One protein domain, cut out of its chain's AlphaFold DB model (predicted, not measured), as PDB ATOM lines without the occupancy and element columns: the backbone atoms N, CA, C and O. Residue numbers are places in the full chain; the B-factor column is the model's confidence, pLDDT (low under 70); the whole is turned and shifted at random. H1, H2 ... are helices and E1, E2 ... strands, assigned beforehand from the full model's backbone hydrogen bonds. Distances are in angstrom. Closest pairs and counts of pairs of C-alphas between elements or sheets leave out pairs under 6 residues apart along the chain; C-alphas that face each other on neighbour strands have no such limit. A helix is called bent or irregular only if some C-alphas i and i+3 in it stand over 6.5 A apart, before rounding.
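AT A GLANCE: This is residues 56 to 155 of the 160 residues of an uncharacterized protein of Trametes pubescens (UniProt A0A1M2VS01). A small sheet of three parallel strands, E1, E2 and E5, is covered over one face by H4 along E5 and by H1, which lies nearest the middle of the whole. H2 packs on the last part of H4 at one end of the long axis; at the other end are the small hairpin E3 and E4, beside the first part of H1, and the long loops joined to it. The outline is elongated, with spans of 43 by 24 by 20 A, yet the whole is compact, with a radius of gyration of the C-alphas of 13.6 A. The printed part has 100 residues with four named helices and five named strands, in the order E1 H1 H2 E2 H3 E3 E4 H4 E5. The class is mixed, helices and strands; the larger sheet runs E1, E2, E5, parallel, and the smaller, E3 and E4, is antiparallel.

HOW THE PARTS SIT: E1, residues 56 to 59, is an edge strand and the parallel neighbour of E2, residues 94 to 99, at 24 degrees; N 58 and O 97, 2.8 A apart, are within hydrogen-bond range. E2 is the inner strand, and on its other side is the parallel edge strand E5, residues 150 to 154, at 23 degrees, with N 96 and O 151 at 2.8 A. After E1 come H1, residues 60 to 67, and H2, residues 76 to 88. E1, H1, H2 and E2 form a strand-helix-strand unit, two parallel neighbour strands joined through helices, with a right-handed crossover. H1 is irregular, with C-alphas 61 and 64 7.8 A apart. H1 is on the sheet, over E1 at a height over the sheet of 7.2 A, and only just stands up from it, rising 42 degrees. H2 only grazes the sheet, with residues 82 to 88. H3, residues 101 to 104, touches H1, the closest C-alphas being those of Ser 61 and Ser 102, 5.7 A apart. E3, residues 116 to 118, and E4, residues 130 to 132, are a hairpin, antiparallel at 158 degrees, with N 117 and O 131 at 2.8 A. H4, residues 134 to 147, is on the larger sheet on the same face as H1, in two layers, helices on one face of a sheet. It lies over E5 at a height over the sheet of 8.8 A and runs along the strands, at 19 degrees to E5 on the local plane. H4 touches H2 with residues 143 to 147 alone, at a steep tilt of 55 degrees, the same way; the closest C-alphas, of Ser 83 and Val 147, are 4.8 A apart. H1 and H4 only just touch, with 3 pairs of C-alphas within 8 A, the closest being those of Phe 67 and Val 139, 6.9 A apart. Every O i to N i+4 pair is within hydrogen-bond range in H2 and H4; in H1 it is 1 of 4, beside 3 of 5 O i to N i+3 pairs, and H3 is too short for an O i to N i+4 pair.

IN THESE COORDINATES: E1 begins at C-alpha 56 at (-43.015, -45.432, 10.939) and is 10.3 A long. H1 is 11.1 A, H2 18.2 A and E2 16.3 A long. H4, the longest helix, begins at C-alpha 134 at (-47.781, -31.712, -5.511) and is 20.4 A long. E5, 12.5 A long, ends at C-alpha 154 at (-43.854, -43.654, -1.032). The short H3, E3 and E4 measure 5.5 A, 6.8 A and 6.2 A.

THE WHOLE: The C-alphas farthest apart are those of Ser 90 and Asn 122, at 44.4 A. The links from H3 to E3 and from E3 to E4 are long, with 11 residues each; residues 107 to 108 pair in parallel with residues 131 to 132 of E4. The printed part has no cut. Its mean pLDDT is 95.6, and no printed residue is under 70.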
ATOM      1  N   VAL A  56     -41.585 -45.667  10.690       96.31
ATOM      2  CA  VAL A  56     -43.015 -45.432  10.939       96.31
ATOM      3  C   VAL A  56     -43.764 -45.540   9.614       96.31
ATOM      4  O   VAL A  56     -43.333 -44.959   8.622       96.31
ATOM      5  N   SER A  57     -44.878 -46.270   9.589       96.62
ATOM      6  CA  SER A  57     -45.784 -46.321   8.436       96.62
ATOM      7  C   SER A  57     -47.008 -45.447   8.692       96.62
ATOM      8  O   SER A  57     -47.561 -45.476   9.789       96.62
ATOM      9  N   LEU A  58     -47.427 -44.702   7.675       96.56
ATOM     10  CA  LEU A  58     -48.569 -43.795   7.685       96.56
ATOM     11  C   LEU A  58     -49.508 -44.149   6.526       96.56
ATOM     12  O   LEU A  58     -49.048 -44.408   5.410       96.56
ATOM     13  N   GLU A  59     -50.809 -44.144   6.808       95.75
ATOM     14  CA  GLU A  59     -51.860 -44.262   5.795       95.75
ATOM     15  C   GLU A  59     -51.969 -42.958   4.992       95.75
ATOM     16  O   GLU A  59     -52.049 -41.876   5.585       95.75
ATOM     17  N   LEU A  60     -52.000 -43.049   3.657       96.44
ATOM     18  CA  LEU A  60     -52.112 -41.885   2.771       96.44
ATOM     19  C   LEU A  60     -53.361 -41.057   3.085       96.44
ATOM     20  O   LEU A  60     -53.273 -39.836   3.215       96.44
ATOM     21  N   SER A  61     -54.504 -41.714   3.287       95.94
ATOM     22  CA  SER A  61     -55.791 -41.043   3.515       95.94
ATOM     23  C   SER A  61     -55.873 -40.225   4.808       95.94
ATOM     24  O   SER A  61     -56.867 -39.540   5.037       95.94
ATOM     25  N   PHE A  62     -54.867 -40.316   5.681       95.12
ATOM     26  CA  PHE A  62     -54.813 -39.582   6.946       95.12
ATOM     27  C   PHE A  62     -53.635 -38.612   7.033       95.12
ATOM     28  O   PHE A  62     -53.429 -37.985   8.075       95.12
ATOM     29  N   ILE A  63     -52.843 -38.476   5.967       96.81
ATOM     30  CA  ILE A  63     -51.562 -37.770   6.034       96.81
ATOM     31  C   ILE A  63     -51.706 -36.305   6.462       96.81
ATOM     32  O   ILE A  63     -50.896 -35.804   7.240       96.81
ATOM     33  N   ASN A  64     -52.786 -35.647   6.043       96.38
ATOM     34  CA  ASN A  64     -53.073 -34.259   6.378       96.38
ATOM     35  C   ASN A  64     -53.407 -34.045   7.864       96.38
ATOM     36  O   ASN A  64     -53.115 -32.984   8.410       96.38
ATOM     37  N   TYR A  65     -53.949 -35.053   8.557       95.75
ATOM     38  CA  TYR A  65     -54.167 -34.982  10.008       95.75
ATOM     39  C   TYR A  65     -52.854 -35.024  10.789       95.75
ATOM     40  O   TYR A  65     -52.760 -34.449  11.873       95.75
ATOM     41  N   TYR A  66     -51.837 -35.699  10.249       96.75
ATOM     42  CA  TYR A  66     -50.524 -35.779  10.882       96.75
ATOM     43  C   TYR A  66     -49.644 -34.581  10.537       96.75
ATOM     44  O   TYR A  66     -48.954 -34.067  11.417       96.75
ATOM     45  N   PHE A  67     -49.634 -34.158   9.270       97.94
ATOM     46  CA  PHE A  67     -48.665 -33.189   8.746       97.94
ATOM     47  C   PHE A  67     -49.269 -31.831   8.368       97.94
ATOM     48  O   PHE A  67     -48.524 -30.944   7.968       97.94
ATOM     49  N   GLY A  68     -50.577 -31.638   8.534       97.75
ATOM     50  CA  GLY A  68     -51.272 -30.436   8.076       97.75
ATOM     51  C   GLY A  68     -51.539 -30.455   6.569       97.75
ATOM     52  O   GLY A  68     -51.108 -31.363   5.855       97.75
ATOM     53  N   ASN A  69     -52.273 -29.453   6.074       97.75
ATOM     54  CA  ASN A  69     -52.573 -29.339   4.640       97.75
ATOM     55  C   ASN A  69     -51.504 -28.546   3.872       97.75
ATOM     56  O   ASN A  69     -51.424 -28.633   2.651       97.75
ATOM     57  N   SER A  70     -50.666 -27.796   4.586       97.25
ATOM     58  CA  SER A  70     -49.607 -26.953   4.035       97.25
ATOM     59  C   SER A  70     -48.397 -26.895   4.969       97.25
ATOM     60  O   SER A  70     -48.457 -27.321   6.122       97.25
ATOM     61  N   THR A  71     -47.261 -26.407   4.468       97.44
ATOM     62  CA  THR A  71     -45.985 -26.414   5.206       97.44
ATOM     63  C   THR A  71     -46.008 -25.548   6.468       97.44
ATOM     64  O   THR A  71     -45.331 -25.868   7.442       97.44
ATOM     65  N   ASP A  72     -46.812 -24.490   6.490       97.62
ATOM     66  CA  ASP A  72     -47.068 -23.626   7.647       97.62
ATOM     67  C   ASP A  72     -48.046 -24.243   8.664       97.62
ATOM     68  O   ASP A  72     -48.122 -23.785   9.803       97.62
ATOM     69  N   GLN A  73     -48.757 -25.308   8.284       98.19
ATOM     70  CA  GLN A  73     -49.702 -26.029   9.140       98.19
ATOM     71  C   GLN A  73     -49.110 -27.293   9.774       98.19
ATOM     72  O   GLN A  73     -49.838 -28.019  10.454       98.19
ATOM     73  N   ILE A  74     -47.816 -27.574   9.574       98.56
ATOM     74  CA  ILE A  74     -47.166 -28.764  10.134       98.56
ATOM     75  C   ILE A  74     -47.276 -28.743  11.670       98.56
ATOM     76  O   ILE A  74     -46.710 -27.858  12.317       98.56
ATOM     77  N   PRO A  75     -47.962 -29.722  12.296       98.31
ATOM     78  CA  PRO A  75     -48.181 -29.703  13.734       98.31
ATOM     79  C   PRO A  75     -46.887 -29.923  14.526       98.31
ATOM     80  O   PRO A  75     -46.223 -30.955  14.405       98.31
ATOM     81  N   GLN A  76     -46.580 -29.007  15.447       98.19
ATOM     82  CA  GLN A  76     -45.410 -29.122  16.325       98.19
ATOM     83  C   GLN A  76     -45.322 -30.436  17.135       98.19
ATOM     84  O   GLN A  76     -44.201 -30.900  17.377       98.19
ATOM     85  N   PRO A  77     -46.435 -31.081  17.549       98.06
ATOM     86  CA  PRO A  77     -46.364 -32.390  18.196       98.06
ATOM     87  C   PRO A  77     -45.717 -33.469  17.317       98.06
ATOM     88  O   PRO A  77     -44.895 -34.239  17.817       98.06
ATOM     89  N   VAL A  78     -46.021 -33.499  16.012       97.31
ATOM     90  CA  VAL A  78     -45.436 -34.486  15.090       97.31
ATOM     91  C   VAL A  78     -43.946 -34.220  14.898       97.31
ATOM     92  O   VAL A  78     -43.146 -35.152  14.943       97.31
ATOM     93  N   VAL A  79     -43.560 -32.943  14.786       98.44
ATOM     94  CA  VAL A  79     -42.154 -32.531  14.681       98.44
ATOM     95  C   VAL A  79     -41.395 -32.963  15.930       98.44
ATOM     96  O   VAL A  79     -40.392 -33.654  15.828       98.44
ATOM     97  N   SER A  80     -41.912 -32.643  17.118       98.38
ATOM     98  CA  SER A  80     -41.288 -33.017  18.394       98.38
ATOM     99  C   SER A  80     -41.100 -34.529  18.527       98.38
ATOM    100  O   SER A  80     -40.035 -34.989  18.943       98.38
ATOM    101  N   TYR A  81     -42.114 -35.310  18.144       97.31
ATOM    102  CA  TYR A  81     -42.050 -36.767  18.179       97.31
ATOM    103  C   TYR A  81     -40.976 -37.313  17.230       97.31
ATOM    104  O   TYR A  81     -40.100 -38.074  17.650       97.31
ATOM    105  N   LEU A  82     -40.996 -36.890  15.967       97.88
ATOM    106  CA  LEU A  82     -40.056 -37.370  14.956       97.88
ATOM    107  C   LEU A  82     -38.620 -36.896  15.231       97.88
ATOM    108  O   LEU A  82     -37.691 -37.689  15.095       97.88
ATOM    109  N   SER A  83     -38.420 -35.668  15.712       98.00
ATOM    110  CA  SER A  83     -37.102 -35.165  16.132       98.00
ATOM    111  C   SER A  83     -36.533 -35.958  17.311       98.00
ATOM    112  O   SER A  83     -35.329 -36.222  17.365       98.00
ATOM    113  N   ALA A  84     -37.382 -36.410  18.240       96.75
ATOM    114  CA  ALA A  84     -36.946 -37.293  19.319       96.75
ATOM    115  C   ALA A  84     -36.492 -38.665  18.789       96.75
ATOM    116  O   ALA A  84     -35.496 -39.206  19.278       96.75
ATOM    117  N   LEU A  85     -37.173 -39.216  17.776       95.94
ATOM    118  CA  LEU A  85     -36.739 -40.447  17.106       95.94
ATOM    119  C   LEU A  85     -35.416 -40.250  16.359       95.94
ATOM    120  O   LEU A  85     -34.515 -41.074  16.506       95.94
ATOM    121  N   GLN A  86     -35.276 -39.147  15.624       96.56
ATOM    122  CA  GLN A  86     -34.050 -38.764  14.918       96.56
ATOM    123  C   GLN A  86     -32.862 -38.690  15.889       96.56
ATOM    124  O   GLN A  86     -31.817 -39.307  15.659       96.56
ATOM    125  N   THR A  87     -33.059 -38.026  17.030       95.44
ATOM    126  CA  THR A  87     -32.024 -37.861  18.059       95.44
ATOM    127  C   THR A  87     -31.626 -39.214  18.651       95.44
ATOM    128  O   THR A  87     -30.439 -39.533  18.751       95.44
ATOM    129  N   ARG A  88     -32.610 -40.059  18.988       92.81
ATOM    130  CA  ARG A  88     -32.374 -41.420  19.506       92.81
ATOM    131  C   ARG A  88     -31.736 -42.343  18.466       92.81
ATOM    132  O   ARG A  88     -30.982 -43.236  18.835       92.81
ATOM    133  N   GLY A  89     -31.973 -42.087  17.181       93.81
ATOM    134  CA  GLY A  89     -31.343 -42.754  16.042       93.81
ATOM    135  C   GLY A  89     -29.925 -42.267  15.731       93.81
ATOM    136  O   GLY A  89     -29.438 -42.484  14.619       93.81
ATOM    137  N   SER A  90     -29.253 -41.609  16.682       93.81
ATOM    138  CA  SER A  90     -27.910 -41.034  16.515       93.81
ATOM    139  C   SER A  90     -27.850 -39.960  15.422       93.81
ATOM    140  O   SER A  90     -26.893 -39.906  14.649       93.81
ATOM    141  N   GLY A  91     -28.900 -39.143  15.310       95.00
ATOM    142  CA  GLY A  91     -28.994 -38.064  14.325       95.00
ATOM    143  C   GLY A  91     -29.217 -38.537  12.884       95.00
ATOM    144  O   GLY A  91     -29.151 -37.739  11.950       95.00
ATOM    145  N   LYS A  92     -29.447 -39.837  12.667       96.00
ATOM    146  CA  LYS A  92     -29.762 -40.365  11.337       96.00
ATOM    147  C   LYS A  92     -31.210 -40.033  10.955       96.00
ATOM    148  O   LYS A  92     -32.062 -40.000  11.842       96.00
ATOM    149  N   PRO A  93     -31.515 -39.871   9.653       97.38
ATOM    150  CA  PRO A  93     -32.872 -39.578   9.213       97.38
ATOM    151  C   PRO A  93     -33.881 -40.631   9.673       97.38
ATOM    152  O   PRO A  93     -33.614 -41.837   9.567       97.38
ATOM    153  N   VAL A  94     -35.049 -40.168  10.122       97.44
ATOM    154  CA  VAL A  94     -36.192 -41.043  10.424       97.44
ATOM    155  C   VAL A  94     -36.728 -41.620   9.119       97.44
ATOM    156  O   VAL A  94     -36.857 -40.899   8.131       97.44
ATOM    157  N   ARG A  95     -37.045 -42.915   9.105       97.31
ATOM    158  CA  ARG A  95     -37.626 -43.585   7.938       97.31
ATOM    159  C   ARG A  95     -39.141 -43.606   8.056       97.31
ATOM    160  O   ARG A  95     -39.682 -44.190   8.994       97.31
ATOM    161  N   LEU A  96     -39.808 -42.973   7.106       98.00
ATOM    162  CA  LEU A  96     -41.257 -42.857   7.050       98.00
ATOM    163  C   LEU A  96     -41.755 -43.549   5.785       98.00
ATOM    164  O   LEU A  96     -41.264 -43.279   4.693       98.00
ATOM    165  N   ARG A  97     -42.726 -44.447   5.919       97.56
ATOM    166  CA  ARG A  97     -43.411 -45.065   4.785       97.56
ATOM    167  C   ARG A  97     -44.792 -44.446   4.654       97.56
ATOM    168  O   ARG A  97     -45.554 -44.472   5.615       97.56
ATOM    169  N   LEU A  98     -45.108 -43.921   3.479       97.38
ATOM    170  CA  LEU A  98     -46.433 -43.424   3.128       97.38
ATOM    171  C   LEU A  98     -47.089 -44.418   2.172       97.38
ATOM    172  O   LEU A  98     -46.503 -44.762   1.146       97.38
ATOM    173  N   GLY A  99     -48.279 -44.899   2.504       95.50
ATOM    174  CA  GLY A  99     -49.005 -45.830   1.648       95.50
ATOM    175  C   GLY A  99     -50.209 -46.408   2.372       95.50
ATOM    176  O   GLY A  99     -50.921 -45.672   3.035       95.50
ATOM    177  N   GLY A 100     -50.360 -47.727   2.294       93.56
ATOM    178  CA  GLY A 100     -51.409 -48.484   2.975       93.56
ATOM    179  C   GLY A 100     -52.472 -48.899   1.978       93.56
ATOM    180  O   GLY A 100     -52.297 -48.627   0.795       93.56
ATOM    181  N   ASN A 101     -53.553 -49.520   2.442       92.69
ATOM    182  CA  ASN A 101     -54.660 -49.870   1.546       92.69
ATOM    183  C   ASN A 101     -55.183 -48.615   0.834       92.69
ATOM    184  O   ASN A 101     -55.438 -48.642  -0.361       92.69
ATOM    185  N   SER A 102     -55.207 -47.478   1.551       93.06
ATOM    186  CA  SER A 102     -55.623 -46.193   0.985       93.06
ATOM    187  C   SER A 102     -54.802 -45.754  -0.229       93.06
ATOM    188  O   SER A 102     -55.278 -44.925  -0.991       93.06
ATOM    189  N   MET A 103     -53.593 -46.280  -0.445       93.44
ATOM    190  CA  MET A 103     -52.776 -45.959  -1.619       93.44
ATOM    191  C   MET A 103     -53.160 -46.777  -2.856       93.44
ATOM    192  O   MET A 103     -52.993 -46.280  -3.966       93.44
ATOM    193  N   ASP A 104     -53.677 -47.995  -2.687       89.81
ATOM    194  CA  ASP A 104     -53.789 -48.978  -3.773       89.81
ATOM    195  C   ASP A 104     -54.668 -48.476  -4.930       89.81
ATOM    196  O   ASP A 104     -54.358 -48.718  -6.096       89.81
ATOM    197  N   SER A 105     -55.719 -47.720  -4.599       88.81
ATOM    198  CA  SER A 105     -56.652 -47.107  -5.559       88.81
ATOM    199  C   SER A 105     -56.602 -45.571  -5.564       88.81
ATOM    200  O   SER A 105     -57.514 -44.917  -6.076       88.81
ATOM    201  N   SER A 106     -55.567 -44.973  -4.968       93.81
ATOM    202  CA  SER A 106     -55.373 -43.520  -4.973       93.81
ATOM    203  C   SER A 106     -54.709 -43.044  -6.259       93.81
ATOM    204  O   SER A 106     -53.936 -43.766  -6.884       93.81
ATOM    205  N   THR A 107     -54.982 -41.800  -6.648       95.06
ATOM    206  CA  THR A 107     -54.463 -41.232  -7.900       95.06
ATOM    207  C   THR A 107     -53.669 -39.960  -7.642       95.06
ATOM    208  O   THR A 107     -54.150 -39.025  -7.003       95.06
ATOM    209  N   TYR A 108     -52.455 -39.890  -8.192       94.88
ATOM    210  CA  TYR A 108     -51.727 -38.629  -8.260       94.88
ATOM    211  C   TYR A 108     -52.340 -37.720  -9.331       94.88
ATOM    212  O   TYR A 108     -52.381 -38.075 -10.511       94.88
ATOM    213  N   VAL A 109     -52.776 -36.529  -8.930       96.56
ATOM    214  CA  VAL A 109     -53.384 -35.523  -9.804       96.56
ATOM    215  C   VAL A 109     -52.486 -34.279  -9.817       96.56
ATOM    216  O   VAL A 109     -52.504 -33.496  -8.866       96.56
ATOM    217  N   PRO A 110     -51.703 -34.038 -10.891       96.19
ATOM    218  CA  PRO A 110     -50.721 -32.947 -10.933       96.19
ATOM    219  C   PRO A 110     -51.306 -31.541 -10.743       96.19
ATOM    220  O   PRO A 110     -50.600 -30.634 -10.317       96.19
ATOM    221  N   SER A 111     -52.580 -31.352 -11.094       96.38
ATOM    222  CA  SER A 111     -53.295 -30.078 -10.975       96.38
ATOM    223  C   SER A 111     -54.065 -29.924  -9.664       96.38
ATOM    224  O   SER A 111     -54.729 -28.905  -9.485       96.38
ATOM    225  N   GLN A 112     -54.040 -30.924  -8.778       95.31
ATOM    226  CA  GLN A 112     -54.756 -30.845  -7.512       95.31
ATOM    227  C   GLN A 112     -54.039 -29.876  -6.560       95.31
ATOM    228  O   GLN A 112     -52.850 -30.067  -6.289       95.31
ATOM    229  N   PRO A 113     -54.741 -28.857  -6.037       93.50
ATOM    230  CA  PRO A 113     -54.149 -27.898  -5.110       93.50
ATOM    231  C   PRO A 113     -54.035 -28.459  -3.687       93.50
ATOM    232  O   PRO A 113     -53.100 -28.124  -2.963       93.50
ATOM    233  N   ASP A 114     -54.976 -29.313  -3.289       94.81
ATOM    234  CA  ASP A 114     -55.055 -29.856  -1.941       94.81
ATOM    235  C   ASP A 114     -54.096 -31.032  -1.738       94.81
ATOM    236  O   ASP A 114     -53.779 -31.788  -2.660       94.81
ATOM    237  N   ILE A 115     -53.664 -31.230  -0.492       96.06
ATOM    238  CA  ILE A 115     -52.785 -32.345  -0.131       96.06
ATOM    239  C   ILE A 115     -53.419 -33.707  -0.459       96.06
ATOM    240  O   ILE A 115     -52.742 -34.565  -1.025       96.06
ATOM    241  N   ILE A 116     -54.706 -33.876  -0.135       96.50
ATOM    242  CA  ILE A 116     -55.529 -35.046  -0.445       96.50
ATOM    243  C   ILE A 116     -56.989 -34.622  -0.662       96.50
ATOM    244  O   ILE A 116     -57.452 -33.668  -0.036       96.50
ATOM    245  N   GLU A 117     -57.728 -35.379  -1.467       96.38
ATOM    246  CA  GLU A 117     -59.176 -35.255  -1.663       96.38
ATOM    247  C   GLU A 117     -59.806 -36.653  -1.649       96.38
ATOM    248  O   GLU A 117     -59.383 -37.528  -2.400       96.38
ATOM    249  N   PHE A 118     -60.814 -36.889  -0.806       94.69
ATOM    250  CA  PHE A 118     -61.529 -38.170  -0.790       94.69
ATOM    251  C   PHE A 118     -62.409 -38.313  -2.031       94.69
ATOM    252  O   PHE A 118     -63.270 -37.472  -2.275       94.69
ATOM    253  N   THR A 119     -62.227 -39.403  -2.777       92.38
ATOM    254  CA  THR A 119     -62.898 -39.609  -4.071       92.38
ATOM    255  C   THR A 119     -64.174 -40.439  -3.979       92.38
ATOM    256  O   THR A 119     -65.048 -40.305  -4.833       92.38
ATOM    257  N   ASP A 120     -64.309 -41.268  -2.940       89.88
ATOM    258  CA  ASP A 120     -65.475 -42.125  -2.730       89.88
ATOM    259  C   ASP A 120     -66.077 -41.926  -1.322       89.88
ATOM    260  O   ASP A 120     -65.463 -42.306  -0.317       89.88
ATOM    261  N   PRO A 121     -67.290 -41.348  -1.211       89.94
ATOM    262  CA  PRO A 121     -67.973 -41.183   0.071       89.94
ATOM    263  C   PRO A 121     -68.490 -42.504   0.664       89.94
ATOM    264  O   PRO A 121     -68.807 -42.542   1.852       89.94
ATOM    265  N   ASN A 122     -68.574 -43.573  -0.133       93.38
ATOM    266  CA  ASN A 122     -69.015 -44.905   0.287       93.38
ATOM    267  C   ASN A 122     -67.844 -45.879   0.489       93.38
ATOM    268  O   ASN A 122     -68.073 -47.075   0.686       93.38
ATOM    269  N   ALA A 123     -66.609 -45.369   0.447       90.62
ATOM    270  CA  ALA A 123     -65.405 -46.166   0.598       90.62
ATOM    271  C   ALA A 123     -65.415 -46.974   1.900       90.62
ATOM    272  O   ALA A 123     -65.919 -46.538   2.944       90.62
ATOM    273  N   ASN A 124     -64.793 -48.152   1.856       90.25
ATOM    274  CA  ASN A 124     -64.582 -48.949   3.053       90.25
ATOM    275  C   ASN A 124     -63.728 -48.156   4.058       90.25
ATOM    276  O   ASN A 124     -62.756 -47.506   3.688       90.25
ATOM    277  N   SER A 125     -64.031 -48.230   5.355       87.31
ATOM    278  CA  SER A 125     -63.255 -47.498   6.369       87.31
ATOM    279  C   SER A 125     -61.766 -47.865   6.389       87.31
ATOM    280  O   SER A 125     -60.949 -47.050   6.811       87.31
ATOM    281  N   ASN A 126     -61.428 -49.080   5.949       86.81
ATOM    282  CA  ASN A 126     -60.071 -49.619   5.900       86.81
ATOM    283  C   ASN A 126     -59.379 -49.403   4.547       86.81
ATOM    284  O   ASN A 126     -58.218 -49.781   4.415       86.81
ATOM    285  N   ASP A 127     -60.083 -48.861   3.554       91.19
ATOM    286  CA  ASP A 127     -59.560 -48.558   2.224       91.19
ATOM    287  C   ASP A 127     -60.296 -47.331   1.679       91.19
ATOM    288  O   ASP A 127     -61.398 -47.421   1.134       91.19
ATOM    289  N   ARG A 128     -59.703 -46.162   1.932       93.25
ATOM    290  CA  ARG A 128     -60.263 -44.861   1.568       93.25
ATOM    291  C   ARG A 128     -59.373 -44.218   0.509       93.25
ATOM    292  O   ARG A 128     -58.417 -43.539   0.894       93.25
ATOM    293  N   PRO A 129     -59.658 -44.417  -0.787       94.06
ATOM    294  CA  PRO A 129     -58.865 -43.815  -1.844       94.06
ATOM    295  C   PRO A 129     -58.980 -42.292  -1.805       94.06
ATOM    296  O   PRO A 129     -60.011 -41.717  -1.430       94.06
ATOM    297  N   VAL A 130     -57.892 -41.644  -2.200       95.75
ATOM    298  CA  VAL A 130     -57.803 -40.198  -2.332       95.75
ATOM    299  C   VAL A 130     -57.135 -39.827  -3.649       95.75
ATOM    300  O   VAL A 130     -56.271 -40.538  -4.163       95.75
ATOM    301  N   ASN A 131     -57.488 -38.665  -4.176       96.56
ATOM    302  CA  ASN A 131     -56.594 -37.976  -5.088       96.56
ATOM    303  C   ASN A 131     -55.564 -37.200  -4.262       96.56
ATOM    304  O   ASN A 131     -55.893 -36.664  -3.201       96.56
ATOM    305  N   TYR A 132     -54.315 -37.132  -4.716       96.50
ATOM    306  CA  TYR A 132     -53.251 -36.369  -4.054       96.50
ATOM    307  C   TYR A 132     -52.418 -35.591  -5.072       96.50
ATOM    308  O   TYR A 132     -52.242 -36.029  -6.208       96.50
ATOM    309  N   GLY A 133     -51.907 -34.426  -4.673       94.94
ATOM    310  CA  GLY A 133     -51.212 -33.494  -5.566       94.94
ATOM    311  C   GLY A 133     -49.797 -33.116  -5.113       94.94
ATOM    312  O   GLY A 133     -49.301 -33.626  -4.103       94.94
ATOM    313  N   PRO A 134     -49.128 -32.194  -5.837       97.06
ATOM    314  CA  PRO A 134     -47.781 -31.712  -5.511       97.06
ATOM    315  C   PRO A 134     -47.617 -31.218  -4.065       97.06
ATOM    316  O   PRO A 134     -46.569 -31.433  -3.453       97.06
ATOM    317  N   GLN A 135     -48.675 -30.629  -3.497       97.75
ATOM    318  CA  GLN A 135     -48.709 -30.099  -2.133       97.75
ATOM    319  C   GLN A 135     -48.317 -31.145  -1.072       97.75
ATOM    320  O   GLN A 135     -47.694 -30.802  -0.065       97.75
ATOM    321  N   LEU A 136     -48.612 -32.430  -1.305       97.56
ATOM    322  CA  LEU A 136     -48.177 -33.529  -0.440       97.56
ATOM    323  C   LEU A 136     -46.655 -33.598  -0.320       97.56
ATOM    324  O   LEU A 136     -46.120 -33.691   0.787       97.56
ATOM    325  N   PHE A 137     -45.950 -33.517  -1.445       97.62
ATOM    326  CA  PHE A 137     -44.494 -33.606  -1.466       97.62
ATOM    327  C   PHE A 137     -43.841 -32.372  -0.839       97.62
ATOM    328  O   PHE A 137     -42.825 -32.504  -0.148       97.62
ATOM    329  N   ASP A 138     -44.449 -31.195  -0.995       98.25
ATOM    330  CA  ASP A 138     -44.002 -29.974  -0.322       98.25
ATOM    331  C   ASP A 138     -44.147 -30.081   1.199       98.25
ATOM    332  O   ASP A 138     -43.202 -29.776   1.935       98.25
ATOM    333  N   VAL A 139     -45.283 -30.590   1.688       98.44
ATOM    334  CA  VAL A 139     -45.498 -30.843   3.120       98.44
ATOM    335  C   VAL A 139     -44.516 -31.889   3.650       98.44
ATOM    336  O   VAL A 139     -43.866 -31.651   4.669       98.44
ATOM    337  N   MET A 140     -44.316 -33.008   2.946       98.31
ATOM    338  CA  MET A 140     -43.331 -34.034   3.326       98.31
ATOM    339  C   MET A 140     -41.907 -33.464   3.404       98.31
ATOM    340  O   MET A 140     -41.163 -33.750   4.349       98.31
ATOM    341  N   LYS A 141     -41.520 -32.613   2.447       98.31
ATOM    342  CA  LYS A 141     -40.234 -31.905   2.464       98.31
ATOM    343  C   LYS A 141     -40.140 -30.931   3.642       98.31
ATOM    344  O   LYS A 141     -39.091 -30.865   4.292       98.31
ATOM    345  N   GLY A 142     -41.221 -30.213   3.943       98.38
ATOM    346  CA  GLY A 142     -41.333 -29.350   5.119       98.38
ATOM    347  C   GLY A 142     -41.116 -30.122   6.420       98.38
ATOM    348  O   GLY A 142     -40.280 -29.728   7.233       98.38
ATOM    349  N   VAL A 143     -41.767 -31.278   6.571       98.56
ATOM    350  CA  VAL A 143     -41.593 -32.175   7.727       98.56
ATOM    351  C   VAL A 143     -40.150 -32.664   7.828       98.56
ATOM    352  O   VAL A 143     -39.552 -32.581   8.900       98.56
ATOM    353  N   SER A 144     -39.559 -33.128   6.721       98.25
ATOM    354  CA  SER A 144     -38.155 -33.569   6.701       98.25
ATOM    355  C   SER A 144     -37.203 -32.470   7.174       98.25
ATOM    356  O   SER A 144     -36.313 -32.728   7.988       98.25
ATOM    357  N   THR A 145     -37.435 -31.235   6.725       98.25
ATOM    358  CA  THR A 145     -36.647 -30.061   7.116       98.25
ATOM    359  C   THR A 145     -36.815 -29.750   8.605       98.25
ATOM    360  O   THR A 145     -35.819 -29.604   9.310       98.25
ATOM    361  N   ALA A 146     -38.055 -29.708   9.102       98.19
ATOM    362  CA  ALA A 146     -38.364 -29.379  10.496       98.19
ATOM    363  C   ALA A 146     -37.812 -30.405  11.503       98.19
ATOM    364  O   ALA A 146     -37.444 -30.045  12.620       98.19
ATOM    365  N   VAL A 147     -37.729 -31.679  11.107       97.62
ATOM    366  CA  VAL A 147     -37.226 -32.782  11.947       97.62
ATOM    367  C   VAL A 147     -35.691 -32.853  11.986       97.62
ATOM    368  O   VAL A 147     -35.118 -33.531  12.839       97.62
ATOM    369  N   GLY A 148     -34.994 -32.161  11.077       95.00
ATOM    370  CA  GLY A 148     -33.549 -32.337  10.888       95.00
ATOM    371  C   GLY A 148     -33.202 -33.613  10.110       95.00
ATOM    372  O   GLY A 148     -32.109 -34.162  10.263       95.00
ATOM    373  N   GLY A 149     -34.141 -34.090   9.288       93.00
ATOM    374  CA  GLY A 149     -33.980 -35.227   8.388       93.00
ATOM    375  C   GLY A 149     -35.058 -36.298   8.564       93.00
ATOM    376  O   GLY A 149     -35.041 -37.072   9.521       93.00
ATOM    377  N   ALA A 150     -35.929 -36.417   7.563       96.75
ATOM    378  CA  ALA A 150     -36.785 -37.581   7.345       96.75
ATOM    379  C   ALA A 150     -36.639 -38.092   5.904       96.75
ATOM    380  O   ALA A 150     -36.532 -37.307   4.957       96.75
ATOM    381  N   GLN A 151     -36.624 -39.412   5.742       97.06
ATOM    382  CA  GLN A 151     -36.609 -40.097   4.452       97.06
ATOM    383  C   GLN A 151     -37.949 -40.785   4.242       97.06
ATOM    384  O   GLN A 151     -38.410 -41.514   5.120       97.06
ATOM    385  N   PHE A 152     -38.541 -40.567   3.073       97.06
ATOM    386  CA  PHE A 152     -39.839 -41.119   2.725       97.06
ATOM    387  C   PHE A 152     -39.701 -42.256   1.719       97.06
ATOM    388  O   PHE A 152     -39.016 -42.115   0.708       97.06
ATOM    389  N   LEU A 153     -40.380 -43.363   1.998       95.38
ATOM    390  CA  LEU A 153     -40.711 -44.397   1.026       95.38
ATOM    391  C   LEU A 153     -42.190 -44.224   0.689       95.38
ATOM    392  O   LEU A 153     -43.041 -44.381   1.564       95.38
ATOM    393  N   VAL A 154     -42.484 -43.867  -0.555       93.19
ATOM    394  CA  VAL A 154     -43.854 -43.654  -1.032       93.19
ATOM    395  C   VAL A 154     -44.288 -44.901  -1.792       93.19
ATOM    396  O   VAL A 154     -43.525 -45.420  -2.604       93.19
ATOM    397  N   GLY A 155     -45.464 -45.432  -1.461       82.50
ATOM    398  CA  GLY A 155     -46.085 -46.493  -2.248       82.50
ATOM    399  C   GLY A 155     -46.484 -45.975  -3.628       82.50
ATOM    400  O   GLY A 155     -46.924 -44.840  -3.751       82.50
TER     401      GLY A 155